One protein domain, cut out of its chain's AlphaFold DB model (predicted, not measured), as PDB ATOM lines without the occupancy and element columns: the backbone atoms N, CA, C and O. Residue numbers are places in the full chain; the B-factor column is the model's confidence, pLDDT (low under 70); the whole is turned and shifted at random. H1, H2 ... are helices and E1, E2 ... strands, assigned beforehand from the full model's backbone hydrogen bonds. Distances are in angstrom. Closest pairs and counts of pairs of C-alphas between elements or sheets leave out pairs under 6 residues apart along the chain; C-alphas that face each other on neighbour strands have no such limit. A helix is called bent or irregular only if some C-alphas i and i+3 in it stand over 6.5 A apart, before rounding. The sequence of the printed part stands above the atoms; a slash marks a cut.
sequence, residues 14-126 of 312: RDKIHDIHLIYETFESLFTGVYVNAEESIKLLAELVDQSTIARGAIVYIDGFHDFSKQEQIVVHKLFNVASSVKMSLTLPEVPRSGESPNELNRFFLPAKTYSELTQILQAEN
ATOM      1  N   ARG A  14     221.106 207.876 189.273       91.94
ATOM      2  CA  ARG A  14     220.531 209.027 188.574       91.94
ATOM      3  C   ARG A  14     219.643 208.590 187.415       91.94
ATOM      4  O   ARG A  14     218.539 209.112 187.297       91.94
ATOM      5  N   ASP A  15     220.099 207.631 186.617       93.25
ATOM      6  CA  ASP A  15     219.331 207.113 185.485       93.25
ATOM      7  C   ASP A  15     218.051 206.414 185.975       93.25
ATOM      8  O   ASP A  15     216.963 206.713 185.495       93.25
ATOM      9  N   LYS A  16     218.134 205.599 187.039       94.00
ATOM     10  CA  LYS A  16     216.945 204.989 187.667       94.00
ATOM     11  C   LYS A  16     215.956 206.021 188.203       94.00
ATOM     12  O   LYS A  16     214.754 205.866 188.011       94.00
ATOM     13  N   ILE A  17     216.435 207.056 188.898       96.06
ATOM     14  CA  ILE A  17     215.574 208.129 189.413       96.06
ATOM     15  C   ILE A  17     214.924 208.884 188.254       96.06
ATOM     16  O   ILE A  17     213.752 209.234 188.350       96.06
ATOM     17  N   HIS A  18     215.661 209.124 187.167       95.00
ATOM     18  CA  HIS A  18     215.123 209.771 185.979       95.00
ATOM     19  C   HIS A  18     213.996 208.945 185.345       95.00
ATOM     20  O   HIS A  18     212.915 209.486 185.115       95.00
ATOM     21  N   ASP A  19     214.209 207.642 185.156       95.19
ATOM     22  CA  ASP A  19     213.197 206.733 184.610       95.19
ATOM     23  C   ASP A  19     211.955 206.661 185.514       95.19
ATOM     24  O   ASP A  19     210.825 206.771 185.035       95.19
ATOM     25  N   ILE A  20     212.151 206.538 186.835       96.12
ATOM     26  CA  ILE A  20     211.054 206.551 187.814       96.12
ATOM     27  C   ILE A  20     210.298 207.877 187.750       96.12
ATOM     28  O   ILE A  20     209.071 207.868 187.749       96.12
ATOM     29  N   HIS A  21     211.001 209.008 187.677       95.62
ATOM     30  CA  HIS A  21     210.379 210.327 187.611       95.62
ATOM     31  C   HIS A  21     209.527 210.491 186.351       95.62
ATOM     32  O   HIS A  21     208.398 210.955 186.453       95.62
ATOM     33  N   LEU A  22     210.025 210.052 185.192       95.50
ATOM     34  CA  LEU A  22     209.292 210.126 183.928       95.50
ATOM     35  C   LEU A  22     207.993 209.301 183.970       95.50
ATOM     36  O   LEU A  22     206.934 209.766 183.537       95.50
ATOM     37  N   ILE A  23     208.062 208.081 184.517       95.31
ATOM     38  CA  ILE A  23     206.884 207.218 184.694       95.31
ATOM     39  C   ILE A  23     205.919 207.843 185.705       95.31
ATOM     40  O   ILE A  23     204.717 207.892 185.449       95.31
ATOM     41  N   TYR A  24     206.437 208.335 186.832       91.75
ATOM     42  CA  TYR A  24     205.647 208.911 187.915       91.75
ATOM     43  C   TYR A  24     204.924 210.193 187.489       91.75
ATOM     44  O   TYR A  24     203.734 210.329 187.742       91.75
ATOM     45  N   GLU A  25     205.593 211.099 186.773       92.88
ATOM     46  CA  GLU A  25     204.981 212.324 186.243       92.88
ATOM     47  C   GLU A  25     203.839 211.999 185.271       92.88
ATOM     48  O   GLU A  25     202.741 212.550 185.374       92.88
ATOM     49  N   THR A  26     204.074 211.051 184.359       91.62
ATOM     50  CA  THR A  26     203.046 210.605 183.413       91.62
ATOM     51  C   THR A  26     201.867 209.975 184.154       91.62
ATOM     52  O   THR A  26     200.716 210.289 183.852       91.62
ATOM     53  N   PHE A  27     202.145 209.127 185.148       88.38
ATOM     54  CA  PHE A  27     201.133 208.520 186.005       88.38
ATOM     55  C   PHE A  27     200.294 209.593 186.718       88.38
ATOM     56  O   PHE A  27     199.089 209.656 186.503       88.38
ATOM     57  N   GLU A  28     200.907 210.508 187.467       85.12
ATOM     58  CA  GLU A  28     200.191 211.581 188.175       85.12
ATOM     59  C   GLU A  28     199.314 212.412 187.224       85.12
ATOM     60  O   GLU A  28     198.143 212.667 187.519       85.12
ATOM     61  N   SER A  29     199.826 212.768 186.040       86.44
ATOM     62  CA  SER A  29     199.075 213.564 185.057       86.44
ATOM     63  C   SER A  29     197.807 212.874 184.532       86.44
ATOM     64  O   SER A  29     196.827 213.549 184.221       86.44
ATOM     65  N   LEU A  30     197.810 211.539 184.446       85.00
ATOM     66  CA  LEU A  30     196.675 210.745 183.966       85.00
ATOM     67  C   LEU A  30     195.638 210.475 185.061       85.00
ATOM     68  O   LEU A  30     194.457 210.311 184.751       85.00
ATOM     69  N   PHE A  31     196.072 210.397 186.320       79.50
ATOM     70  CA  PHE A  31     195.220 209.994 187.443       79.50
ATOM     71  C   PHE A  31     194.666 211.177 188.255       79.50
ATOM     72  O   PHE A  31     193.603 211.034 188.869       79.50
ATOM     73  N   THR A  32     195.298 212.356 188.185       74.38
ATOM     74  CA  THR A  32     194.838 213.572 188.877       74.38
ATOM     75  C   THR A  32     193.382 213.901 188.522       74.38
ATOM     76  O   THR A  32     193.053 214.228 187.382       74.38
ATOM     77  N   GLY A  33     192.497 213.853 189.521       69.12
ATOM     78  CA  GLY A  33     191.087 214.244 189.402       69.12
ATOM     79  C   GLY A  33     190.134 213.166 188.868       69.12
ATOM     80  O   GLY A  33     188.934 213.429 188.780       69.12
ATOM     81  N   VAL A  34     190.629 211.966 188.538       70.25
ATOM     82  CA  VAL A  34     189.800 210.846 188.041       70.25
ATOM     83  C   VAL A  34     189.680 209.727 189.074       70.25
ATOM     84  O   VAL A  34     188.622 209.107 189.189       70.25
ATOM     85  N   TYR A  35     190.736 209.489 189.850       69.56
ATOM     86  CA  TYR A  35     190.773 208.462 190.884       69.56
ATOM     87  C   TYR A  35     191.192 209.073 192.221       69.56
ATOM     88  O   TYR A  35     191.909 210.065 192.249       69.56
ATOM     89  N   VAL A  36     190.678 208.496 193.310       73.81
ATOM     90  CA  VAL A  36     191.129 208.770 194.677       73.81
ATOM     91  C   VAL A  36     191.587 207.440 195.255       73.81
ATOM     92  O   VAL A  36     190.765 206.551 195.493       73.81
ATOM     93  N   ASN A  37     192.891 207.270 195.427       77.75
ATOM     94  CA  ASN A  37     193.471 206.101 196.079       77.75
ATOM     95  C   ASN A  37     193.611 206.318 197.607       77.75
ATOM     96  O   ASN A  37     193.232 207.360 198.154       77.75
ATOM     97  N   ALA A  38     194.105 205.306 198.327       76.00
ATOM     98  CA  ALA A  38     194.254 205.374 199.785       76.00
ATOM     99  C   ALA A  38     195.264 206.451 200.236       76.00
ATOM    100  O   ALA A  38     195.009 207.155 201.211       76.00
ATOM    101  N   GLU A  39     196.368 206.628 199.508       78.19
ATOM    102  CA  GLU A  39     197.402 207.629 199.812       78.19
ATOM    103  C   GLU A  39     196.892 209.057 199.549       78.19
ATOM    104  O   GLU A  39     197.038 209.957 200.378       78.19
ATOM    105  N   GLU A  40     196.186 209.257 198.436       81.69
ATOM    106  CA  GLU A  40     195.508 210.510 198.102       81.69
ATOM    107  C   GLU A  40     194.434 210.862 199.129       81.69
ATOM    108  O   GLU A  40     194.248 212.037 199.435       81.69
ATOM    109  N   SER A  41     193.766 209.866 199.718       87.12
ATOM    110  CA  SER A  41     192.785 210.095 200.782       87.12
ATOM    111  C   SER A  41     193.431 210.703 202.031       87.12
ATOM    112  O   SER A  41     192.868 211.627 202.620       87.12
ATOM    113  N   ILE A  42     194.627 210.242 202.421       89.56
ATOM    114  CA  ILE A  42     195.378 210.806 203.557       89.56
ATOM    115  C   ILE A  42     195.862 212.219 203.221       89.56
ATOM    116  O   ILE A  42     195.741 213.126 204.047       89.56
ATOM    117  N   LYS A  43     196.356 212.439 201.997       87.69
ATOM    118  CA  LYS A  43     196.763 213.768 201.524       87.69
ATOM    119  C   LYS A  43     195.592 214.755 201.519       87.69
ATOM    120  O   LYS A  43     195.712 215.855 202.054       87.69
ATOM    121  N   LEU A  44     194.440 214.347 200.993       89.25
ATOM    122  CA  LEU A  44     193.226 215.158 200.966       89.25
ATOM    123  C   LEU A  44     192.718 215.455 202.382       89.25
ATOM    124  O   LEU A  44     192.316 216.580 202.677       89.25
ATOM    125  N   LEU A  45     192.780 214.469 203.285       91.69
ATOM    126  CA  LEU A  45     192.471 214.674 204.697       91.69
ATOM    127  C   LEU A  45     193.403 215.722 205.311       91.69
ATOM    128  O   LEU A  45     192.921 216.642 205.972       91.69
ATOM    129  N   ALA A  46     194.710 215.630 205.063       90.50
ATOM    130  CA  ALA A  46     195.660 216.638 205.508       90.50
ATOM    131  C   ALA A  46     195.304 218.024 204.950       90.50
ATOM    132  O   ALA A  46     195.338 218.999 205.687       90.50
ATOM    133  N   GLU A  47     194.911 218.155 203.687       90.38
ATOM    134  CA  GLU A  47     194.547 219.452 203.097       90.38
ATOM    135  C   GLU A  47     193.259 220.053 203.690       90.38
ATOM    136  O   GLU A  47     193.177 221.269 203.876       90.38
ATOM    137  N   LEU A  48     192.271 219.220 204.031       92.06
ATOM    138  CA  LEU A  48     190.926 219.672 204.406       92.06
ATOM    139  C   LEU A  48     190.627 219.660 205.911       92.06
ATOM    140  O   LEU A  48     189.647 220.281 206.330       92.06
ATOM    141  N   VAL A  49     191.432 218.990 206.742       93.06
ATOM    142  CA  VAL A  49     191.144 218.828 208.182       93.06
ATOM    143  C   VAL A  49     190.973 220.165 208.916       93.06
ATOM    144  O   VAL A  49     190.090 220.278 209.765       93.06
ATOM    145  N   ASP A  50     191.700 221.212 208.517       89.69
ATOM    146  CA  ASP A  50     191.613 222.562 209.107       89.69
ATOM    147  C   ASP A  50     190.232 223.218 208.900       89.69
ATOM    148  O   ASP A  50     189.766 224.059 209.682       89.69
ATOM    149  N   GLN A  51     189.535 222.806 207.840       92.31
ATOM    150  CA  GLN A  51     188.205 223.291 207.473       92.31
ATOM    151  C   GLN A  51     187.087 222.458 208.115       92.31
ATOM    152  O   GLN A  51     185.927 222.872 208.100       92.31
ATOM    153  N   SER A  52     187.418 221.305 208.705       91.56
ATOM    154  CA  SER A  52     186.438 220.373 209.256       91.56
ATOM    155  C   SER A  52     185.777 220.924 210.517       91.56
ATOM    156  O   SER A  52     186.418 221.172 211.539       91.56
ATOM    157  N   THR A  53     184.452 221.053 210.473       91.25
ATOM    158  CA  THR A  53     183.640 221.408 211.644       91.25
ATOM    159  C   THR A  53     183.566 220.278 212.665       91.25
ATOM    160  O   THR A  53     183.358 220.556 213.839       91.25
ATOM    161  N   ILE A  54     183.757 219.024 212.238       91.19
ATOM    162  CA  ILE A  54     183.755 217.848 213.118       91.19
ATOM    163  C   ILE A  54     185.053 217.789 213.921       91.19
ATOM    164  O   ILE A  54     185.019 217.500 215.110       91.19
ATOM    165  N   ALA A  55     186.195 218.065 213.280       91.00
ATOM    166  CA  ALA A  55     187.484 218.054 213.964       91.00
ATOM    167  C   ALA A  55     187.561 219.169 215.018       91.00
ATOM    168  O   ALA A  55     188.071 218.949 216.116       91.00
ATOM    169  N   ARG A  56     186.996 220.349 214.720       92.69
ATOM    170  CA  ARG A  56     186.931 221.462 215.675       92.69
ATOM    171  C   ARG A  56     186.095 221.084 216.892       92.69
ATOM    172  O   ARG A  56     184.896 220.854 216.796       92.69
ATOM    173  N   GLY A  57     186.734 221.070 218.058       88.69
ATOM    174  CA  GLY A  57     186.080 220.703 219.316       88.69
ATOM    175  C   GLY A  57     186.079 219.201 219.621       88.69
ATOM    176  O   GLY A  57     185.645 218.814 220.704       88.69
ATOM    177  N   ALA A  58     186.589 218.349 218.724       95.88
ATOM    178  CA  ALA A  58     186.672 216.913 218.973       95.88
ATOM    179  C   ALA A  58     187.775 216.555 219.977       95.88
ATOM    180  O   ALA A  58     188.798 217.236 220.085       95.88
ATOM    181  N   ILE A  59     187.578 215.435 220.673       96.44
ATOM    182  CA  ILE A  59     188.630 214.750 221.427       96.44
ATOM    183  C   ILE A  59     189.019 213.512 220.622       96.44
ATOM    184  O   ILE A  59     188.207 212.602 220.459       96.44
ATOM    185  N   VAL A  60     190.248 213.487 220.121       96.25
ATOM    186  CA  VAL A  60     190.762 212.416 219.263       96.25
ATOM    187  C   VAL A  60     191.594 211.451 220.098       96.25
ATOM    188  O   VAL A  60     192.454 211.883 220.864       96.25
ATOM    189  N   TYR A  61     191.352 210.150 219.941       96.81
ATOM    190  CA  TYR A  61     192.150 209.087 220.551       96.81
ATOM    191  C   TYR A  61     192.881 208.320 219.450       96.81
ATOM    192  O   TYR A  61     192.250 207.896 218.485       96.81
ATOM    193  N   ILE A  62     194.195 208.160 219.596       96.19
ATOM    194  CA  ILE A  62     195.050 207.417 218.666       96.19
ATOM    195  C   ILE A  62     195.739 206.307 219.463       96.19
ATOM    196  O   ILE A  62     196.522 206.596 220.365       96.19
ATOM    197  N   ASP A  63     195.424 205.053 219.144       95.12
ATOM    198  CA  ASP A  63     195.937 203.862 219.826       95.12
ATOM    199  C   ASP A  63     196.257 202.755 218.814       95.12
ATOM    200  O   ASP A  63     195.640 202.691 217.752       95.12
ATOM    201  N   GLY A  64     197.218 201.894 219.149       91.81
ATOM    202  CA  GLY A  64     197.627 200.750 218.327       91.81
ATOM    203  C   GLY A  64     198.722 201.027 217.292       91.81
ATOM    204  O   GLY A  64     199.101 200.110 216.570       91.81
ATOM    205  N   PHE A  65     199.263 202.246 217.234       93.31
ATOM    206  CA  PHE A  65     200.315 202.624 216.284       93.31
ATOM    207  C   PHE A  65     201.699 202.645 216.943       93.31
ATOM    208  O   PHE A  65     201.854 203.017 218.110       93.31
ATOM    209  N   HIS A  66     202.720 202.244 216.187       91.81
ATOM    210  CA  HIS A  66     204.126 202.297 216.611       91.81
ATOM    211  C   HIS A  66     204.926 203.349 215.854       91.81
ATOM    212  O   HIS A  66     205.905 203.861 216.390       91.81
ATOM    213  N   ASP A  67     204.495 203.670 214.640       93.62
ATOM    214  CA  ASP A  67     205.038 204.695 213.772       93.62
ATOM    215  C   ASP A  67     203.949 205.273 212.863       93.62
ATOM    216  O   ASP A  67     202.796 204.845 212.881       93.62
ATOM    217  N   PHE A  68     204.325 206.310 212.118       92.88
ATOM    218  CA  PHE A  68     203.472 206.980 211.148       92.88
ATOM    219  C   PHE A  68     204.308 207.301 209.913       92.88
ATOM    220  O   PHE A  68     205.447 207.770 210.023       92.88
ATOM    221  N   SER A  69     203.727 207.115 208.735       91.44
ATOM    222  CA  SER A  69     204.261 207.659 207.491       91.44
ATOM    223  C   SER A  69     204.311 209.191 207.540       91.44
ATOM    224  O   SER A  69     203.635 209.844 208.337       91.44
ATOM    225  N   LYS A  70     205.085 209.813 206.642       89.44
ATOM    226  CA  LYS A  70     205.193 211.282 206.594       89.44
ATOM    227  C   LYS A  70     203.850 211.973 206.336       89.44
ATOM    228  O   LYS A  70     203.619 213.045 206.881       89.44
ATOM    229  N   GLN A  71     202.966 211.362 205.551       89.31
ATOM    230  CA  GLN A  71     201.634 211.912 205.292       89.31
ATOM    231  C   GLN A  71     200.731 211.815 206.531       89.31
ATOM    232  O   GLN A  71     200.082 212.793 206.892       89.31
ATOM    233  N   GLU A  72     200.749 210.682 207.236       93.38
ATOM    234  CA  GLU A  72     200.002 210.515 208.491       93.38
ATOM    235  C   GLU A  72     200.501 211.471 209.580       93.38
ATOM    236  O   GLU A  72     199.692 212.055 210.299       93.38
ATOM    237  N   GLN A  73     201.813 211.714 209.658       91.81
ATOM    238  CA  GLN A  73     202.383 212.708 210.573       91.81
ATOM    239  C   GLN A  73     201.822 214.111 210.328       91.81
ATOM    240  O   GLN A  73     201.508 214.805 211.292       91.81
ATOM    241  N   ILE A  74     201.642 214.519 209.065       92.50
ATOM    242  CA  ILE A  74     201.030 215.814 208.724       92.50
ATOM    243  C   ILE A  74     199.575 215.862 209.211       92.50
ATOM    244  O   ILE A  74     199.147 216.875 209.763       92.50
ATOM    245  N   VAL A  75     198.812 214.775 209.053       93.94
ATOM    246  CA  VAL A  75     197.430 214.701 209.557       93.94
ATOM    247  C   VAL A  75     197.399 214.832 211.080       93.94
ATOM    248  O   VAL A  75     196.663 215.666 211.607       93.94
ATOM    249  N   VAL A  76     198.214 214.050 211.794       94.38
ATOM    250  CA  VAL A  76     198.314 214.100 213.263       94.38
ATOM    251  C   VAL A  76     198.713 215.499 213.735       94.38
ATOM    252  O   VAL A  76     198.118 216.039 214.667       94.38
ATOM    253  N   HIS A  77     199.674 216.116 213.052       92.81
ATOM    254  CA  HIS A  77     200.135 217.466 213.340       92.81
ATOM    255  C   HIS A  77     199.020 218.510 213.190       92.81
ATOM    256  O   HIS A  77     198.790 219.310 214.099       92.81
ATOM    257  N   LYS A  78     198.255 218.468 212.099       92.62
ATOM    258  CA  LYS A  78     197.100 219.359 211.929       92.62
ATOM    259  C   LYS A  78     196.011 219.112 212.970       92.62
ATOM    260  O   LYS A  78     195.414 220.060 213.478       92.62
ATOM    261  N   LEU A  79     195.792 217.858 213.364       94.38
ATOM    262  CA  LEU A  79     194.855 217.532 214.439       94.38
ATOM    263  C   LEU A  79     195.255 218.161 215.780       94.38
ATOM    264  O   LEU A  79     194.358 218.563 216.516       94.38
ATOM    265  N   PHE A  80     196.549 218.320 216.084       92.62
ATOM    266  CA  PHE A  80     196.987 219.034 217.294       92.62
ATOM    267  C   PHE A  80     196.520 220.494 217.336       92.62
ATOM    268  O   PHE A  80     196.278 221.020 218.419       92.62
ATOM    269  N   ASN A  81     196.359 221.125 216.172       90.25
ATOM    270  CA  ASN A  81     195.960 222.525 216.045       90.25
ATOM    271  C   ASN A  81     194.435 222.719 215.955       90.25
ATOM    272  O   ASN A  81     193.917 223.764 216.347       90.25
ATOM    273  N   VAL A  82     193.706 221.730 215.427       93.00
ATOM    274  CA  VAL A  82     192.263 221.846 215.140       93.00
ATOM    275  C   VAL A  82     191.393 221.196 216.217       93.00
ATOM    276  O   VAL A  82     190.318 221.712 216.543       93.00
ATOM    277  N   ALA A  83     191.818 220.049 216.752       94.56
ATOM    278  CA  ALA A  83     191.048 219.309 217.744       94.56
ATOM    279  C   ALA A  83     191.079 220.006 219.111       94.56
ATOM    280  O   ALA A  83     192.020 220.715 219.451       94.56
ATOM    281  N   SER A  84     190.061 219.763 219.944       93.88
ATOM    282  CA  SER A  84     190.084 220.248 221.331       93.88
ATOM    283  C   SER A  84     191.157 219.547 222.161       93.88
ATOM    284  O   SER A  84     191.687 220.135 223.101       93.88
ATOM    285  N   SER A  85     191.406 218.267 221.887       94.25
ATOM    286  CA  SER A  85     192.428 217.472 222.561       94.25
ATOM    287  C   SER A  85     192.751 216.244 221.720       94.25
ATOM    288  O   SER A  85     191.845 215.583 221.215       94.25
ATOM    289  N   VAL A  86     194.034 215.911 221.612       96.00
ATOM    290  CA  VAL A  86     194.499 214.651 221.027       96.00
ATOM    291  C   VAL A  86     195.167 213.836 222.128       96.00
ATOM    292  O   VAL A  86     196.011 214.342 222.866       96.00
ATOM    293  N   LYS A  87     194.765 212.575 222.262       95.62
ATOM    294  CA  LYS A  87     195.295 211.620 223.234       95.62
ATOM    295  C   LYS A  87     195.867 210.438 222.475       95.62
ATOM    296  O   LYS A  87     195.141 209.757 221.762       95.62
ATOM    297  N   MET A  88     197.160 210.208 222.642       95.12
ATOM    298  CA  MET A  88     197.876 209.138 221.961       95.12
ATOM    299  C   MET A  88     198.487 208.182 222.980       95.12
ATOM    300  O   MET A  88     199.049 208.630 223.983       95.12
ATOM    301  N   SER A  89     198.387 206.883 222.720       94.25
ATOM    302  CA  SER A  89     199.122 205.838 223.434       94.25
ATOM    303  C   SER A  89     200.313 205.377 222.599       94.25
ATOM    304  O   SER A  89     200.188 205.084 221.415       94.25
ATOM    305  N   LEU A  90     201.478 205.304 223.241       92.44
ATOM    306  CA  LEU A  90     202.700 204.740 222.674       92.44
ATOM    307  C   LEU A  90     203.267 203.725 223.664       92.44
ATOM    308  O   LEU A  90     203.360 204.001 224.862       92.44
ATOM    309  N   THR A  91     203.644 202.551 223.162       89.62
ATOM    310  CA  THR A  91     204.203 201.474 223.983       89.62
ATOM    311  C   THR A  91     205.682 201.733 224.230       89.62
ATOM    312  O   THR A  91     206.516 201.459 223.369       89.62
ATOM    313  N   LEU A  92     205.995 202.284 225.402       87.62
ATOM    314  CA  LEU A  92     207.344 202.662 225.810       87.62
ATOM    315  C   LEU A  92     207.587 202.284 227.276       87.62
ATOM    316  O   LEU A  92     206.704 202.526 228.102       87.62
ATOM    317  N   PRO A  93     208.770 201.739 227.621       81.69
ATOM    318  CA  PRO A  93     209.108 201.435 229.009       81.69
ATOM    319  C   PRO A  93     209.298 202.723 229.818       81.69
ATOM    320  O   PRO A  93     208.792 202.846 230.931       81.69
ATOM    321  N   GLU A  94     209.961 203.716 229.225       84.19
ATOM    322  CA  GLU A  94     210.210 205.032 229.807       84.19
ATOM    323  C   GLU A  94     210.002 206.130 228.763       84.19
ATOM    324  O   GLU A  94     210.104 205.900 227.557       84.19
ATOM    325  N   VAL A  95     209.712 207.342 229.237       85.81
ATOM    326  CA  VAL A  95     209.545 208.518 228.378       85.81
ATOM    327  C   VAL A  95     210.923 208.974 227.876       85.81
ATOM    328  O   VAL A  95     211.768 209.316 228.708       85.81
ATOM    329  N   PRO A  96     211.162 209.029 226.551       85.31
ATOM    330  CA  PRO A  96     212.416 209.534 226.004       85.31
ATOM    331  C   PRO A  96     212.715 210.957 226.483       85.31
ATOM    332  O   PRO A  96     211.827 211.816 226.531       85.31
ATOM    333  N   ARG A  97     213.978 211.226 226.826       80.06
ATOM    334  CA  ARG A  97     214.410 212.574 227.208       80.06
ATOM    335  C   ARG A  97     214.487 213.472 225.977       80.06
ATOM    336  O   ARG A  97     214.867 213.042 224.890       80.06
ATOM    337  N   SER A  98     214.161 214.748 226.165       73.50
ATOM    338  CA  SER A  98     214.221 215.739 225.088       73.50
ATOM    339  C   SER A  98     215.646 215.841 224.532       73.50
ATOM    340  O   SER A  98     216.575 216.144 225.276       73.50
ATOM    341  N   GLY A  99     215.808 215.614 223.227       70.06
ATOM    342  CA  GLY A  99     217.095 215.710 222.527       70.06
ATOM    343  C   GLY A  99     217.945 214.434 222.516       70.06
ATOM    344  O   GLY A  99     218.994 214.433 221.874       70.06
ATOM    345  N   GLU A 100     217.514 213.350 223.168       77.12
ATOM    346  CA  GLU A 100     218.165 212.044 223.028       77.12
ATOM    347  C   GLU A 100     217.629 211.312 221.789       77.12
ATOM    348  O   GLU A 100     216.418 211.149 221.609       77.12
ATOM    349  N   SER A 101     218.538 210.857 220.924       78.19
ATOM    350  CA  SER A 101     218.182 209.967 219.819       78.19
ATOM    351  C   SER A 101     217.906 208.564 220.366       78.19
ATOM    352  O   SER A 101     218.771 208.014 221.057       78.19
ATOM    353  N   PRO A 102     216.750 207.954 220.055       83.44
ATOM    354  CA  PRO A 102     216.468 206.582 220.449       83.44
ATOM    355  C   PRO A 102     217.529 205.615 219.920       83.44
ATOM    356  O   PRO A 102     217.968 205.723 218.775       83.44
ATOM    357  N   ASN A 103     217.934 204.653 220.748       84.19
ATOM    358  CA  ASN A 103     218.862 203.604 220.335       84.19
ATOM    359  C   ASN A 103     218.178 202.670 219.322       84.19
ATOM    360  O   ASN A 103     217.168 202.052 219.651       84.19
ATOM    361  N   GLU A 104     218.754 202.530 218.127       86.12
ATOM    362  CA  GLU A 104     218.239 201.680 217.039       86.12
ATOM    363  C   GLU A 104     218.148 200.194 217.411       86.12
ATOM    364  O   GLU A 104     217.339 199.463 216.848       86.12
ATOM    365  N   LEU A 105     218.947 199.743 218.383       86.19
ATOM    366  CA  LEU A 105     218.922 198.363 218.875       86.19
ATOM    367  C   LEU A 105     217.861 198.128 219.959       86.19
ATOM    368  O   LEU A 105     217.703 197.000 220.424       86.19
ATOM    369  N   ASN A 106     217.156 199.172 220.404       85.62
ATOM    370  CA  ASN A 106     216.099 199.039 221.398       85.62
ATOM    371  C   ASN A 106     214.823 198.474 220.752       85.62
ATOM    372  O   ASN A 106     214.382 198.946 219.705       85.62
ATOM    373  N   ARG A 107     214.174 197.508 221.410       83.44
ATOM    374  CA  ARG A 107     212.900 196.915 220.967       83.44
ATOM    375  C   ARG A 107     211.798 197.952 220.716       83.44
ATOM    376  O   ARG A 107     210.989 197.780 219.809       83.44
ATOM    377  N   PHE A 108     211.771 199.020 221.506       89.12
ATOM    378  CA  PHE A 108     210.801 200.111 221.419       89.12
ATOM    379  C   PHE A 108     211.324 201.306 220.610       89.12
ATOM    380  O   PHE A 108     210.836 202.425 220.771       89.12
ATOM    381  N   PHE A 109     212.307 201.088 219.726       91.31
ATOM    382  CA  PHE A 109     212.882 202.137 218.882       91.31
ATOM    383  C   PHE A 109     211.822 202.909 218.087       91.31
ATOM    384  O   PHE A 109     211.843 204.137 218.103       91.31
ATOM    385  N   LEU A 110     210.884 202.211 217.430       92.44
ATOM    386  CA  LEU A 110     209.849 202.846 216.604       92.44
ATOM    387  C   LEU A 110     208.941 203.779 217.433       92.44
ATOM    388  O   LEU A 110     208.974 204.983 217.166       92.44
ATOM    389  N   PRO A 111     208.260 203.315 218.507       93.19
ATOM    390  CA  PRO A 111     207.495 204.208 219.375       93.19
ATOM    391  C   PRO A 111     208.321 205.361 219.959       93.19
ATOM    392  O   PRO A 111     207.814 206.473 220.100       93.19
ATOM    393  N   ALA A 112     209.597 205.123 220.291       92.38
ATOM    394  CA  ALA A 112     210.460 206.141 220.890       92.38
ATOM    395  C   ALA A 112     210.802 207.233 219.874       92.38
ATOM    396  O   ALA A 112     210.751 208.421 220.191       92.38
ATOM    397  N   LYS A 113     211.094 206.833 218.633       92.12
ATOM    398  CA  LYS A 113     211.307 207.741 217.509       92.12
ATOM    399  C   LYS A 113     210.054 208.563 217.234       92.12
ATOM    400  O   LYS A 113     210.151 209.781 217.135       92.12
ATOM    401  N   THR A 114     208.887 207.928 217.187       93.19
ATOM    402  CA  THR A 114     207.606 208.612 216.983       93.19
ATOM    403  C   THR A 114     207.306 209.619 218.085       93.19
ATOM    404  O   THR A 114     206.927 210.749 217.784       93.19
ATOM    405  N   TYR A 115     207.537 209.262 219.350       92.56
ATOM    406  CA  TYR A 115     207.407 210.200 220.464       92.56
ATOM    407  C   TYR A 115     208.332 211.416 220.299       92.56
ATOM    408  O   TYR A 115     207.881 212.557 220.424       92.56
ATOM    409  N   SER A 116     209.612 211.192 219.988       91.69
ATOM    410  CA  SER A 116     210.584 212.273 219.797       91.69
ATOM    411  C   SER A 116     210.223 213.182 218.617       91.69
ATOM    412  O   SER A 116     210.282 214.400 218.755       91.69
ATOM    413  N   GLU A 117     209.794 212.626 217.482       91.12
ATOM    414  CA  GLU A 117     209.384 213.413 216.308       91.12
ATOM    415  C   GLU A 117     208.125 214.253 216.590       91.12
ATOM    416  O   GLU A 117     208.094 215.444 216.281       91.12
ATOM    417  N   LEU A 118     207.104 213.678 217.236       91.38
ATOM    418  CA  LEU A 118     205.873 214.406 217.565       91.38
ATOM    419  C   LEU A 118     206.106 215.496 218.618       91.38
ATOM    420  O   LEU A 118     205.576 216.599 218.495       91.38
ATOM    421  N   THR A 119     206.915 215.222 219.644       91.12
ATOM    422  CA  THR A 119     207.226 216.223 220.677       91.12
ATOM    423  C   THR A 119     208.089 217.362 220.150       91.12
ATOM    424  O   THR A 119     207.878 218.497 220.564       91.12
ATOM    425  N   GLN A 120     208.987 217.112 219.193       90.81
ATOM    426  CA  GLN A 120     209.715 218.177 218.494       90.81
ATOM    427  C   GLN A 120     208.770 219.122 217.739       90.81
ATOM    428  O   GLN A 120     208.954 220.337 217.793       90.81
ATOM    429  N   ILE A 121     207.738 218.585 217.082       90.25
ATOM    430  CA  ILE A 121     206.719 219.392 216.391       90.25
ATOM    431  C   ILE A 121     205.926 220.233 217.400       90.25
ATOM    432  O   ILE A 121     205.795 221.444 217.231       90.25
ATOM    433  N   LEU A 122     205.462 219.617 218.492       91.75
ATOM    434  CA  LEU A 122     204.738 220.318 219.557       91.75
ATOM    435  C   LEU A 122     205.588 221.431 220.195       91.75
ATOM    436  O   LEU A 122     205.079 222.520 220.456       91.75
ATOM    437  N   GLN A 123     206.888 221.186 220.398       91.38
ATOM    438  CA  GLN A 123     207.845 222.187 220.879       91.38
ATOM    439  C   GLN A 123     208.005 223.350 219.898       91.38
ATOM    440  O   GLN A 123     207.959 224.504 220.321       91.38
ATOM    441  N   ALA A 124     208.177 223.066 218.603       91.25
ATOM    442  CA  ALA A 124     208.353 224.089 217.574       91.25
ATOM    443  C   ALA A 124     207.138 225.028 217.462       91.25
ATOM    444  O   ALA A 124     207.301 226.219 217.201       91.25
ATOM    445  N   GLU A 125     205.933 224.512 217.713       90.81
ATOM    446  CA  GLU A 125     204.683 225.281 217.672       90.81
ATOM    447  C   GLU A 125     204.249 225.854 219.025       90.81
ATOM    448  O   GLU A 125     203.218 226.517 219.114       90.81
ATOM    449  N   ASN A 126     205.044 225.654 220.082       91.81
ATOM    450  CA  ASN A 126     204.717 226.057 221.455       91.81
ATOM    451  C   ASN A 126     203.370 225.499 221.959       91.81
ATOM    452  O   ASN A 126     202.669 226.145 222.742       91.81
TER     453      ASN A 126
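This is residues 14 to 126 of the 312 residues of the protein "DNA helicase" of Geomicrobium sp. JCM 19037 (UniProt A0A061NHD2). A lone helix, H1, sticks out from a loose body in which H2 and H3 lie side by side, with H4 on the other side of H3 from H2 and slanted to it. A small ribbon of two parallel strands, E1 and E2, lies next to H3. The printed part has 113 residues, with four named helices and two named strands in the order H1, H2, E1, H3, E2, H4, and its class is mostly helix. It is loose, with a radius of gyration of the C-alphas of 17.6 A, and spans 47 by 41 by 26 A.

H1, residues 14 to 31, stands free and touches no helix. H2, residues 38 to 51, touches H3, residues 70 to 82, at a shallow tilt of 19 degrees, the same way; their closest C-alphas, of Ala 46 and Val 75, are 4.8 A apart. H2 is irregular: C-alphas 47 and 50 are 7.4 A apart. E1, residues 59 to 62, and E2, residues 85 to 88, are parallel neighbours, with N 60 and O 85 at 2.9 A, within hydrogen-bond range. E1, H3 and E2 form a strand-helix-strand unit, two parallel neighbour strands with a helix between them in the chain, with a right-handed crossover. H3 only just touches H4, residues 109 to 124, with 3 pairs of C-alphas within 8 A, the closest His 77 and Ile 121 at 7.5 A. Every O i to N i+4 pair is within hydrogen-bond range in H1 and H4, but 8 of 10 in H2 and 8 of 9 in H3.

H1 begins at C-alpha 14 (220.531, 209.027, 188.574) and is 25.4 A long; H2 is 20.4 A, E1 10.1 A, H3 18.8 A and E2 10.0 A. H4, 22.5 A, ends at C-alpha 124 (208.353, 224.089, 217.574).

The C-alphas of Asp 15 and Gly 57, 49.3 A apart, are the two farthest apart. The printed part has no cut; the link from E2 to H4, 20 residues, is long. Residues 33 and 35 are under pLDDT 70.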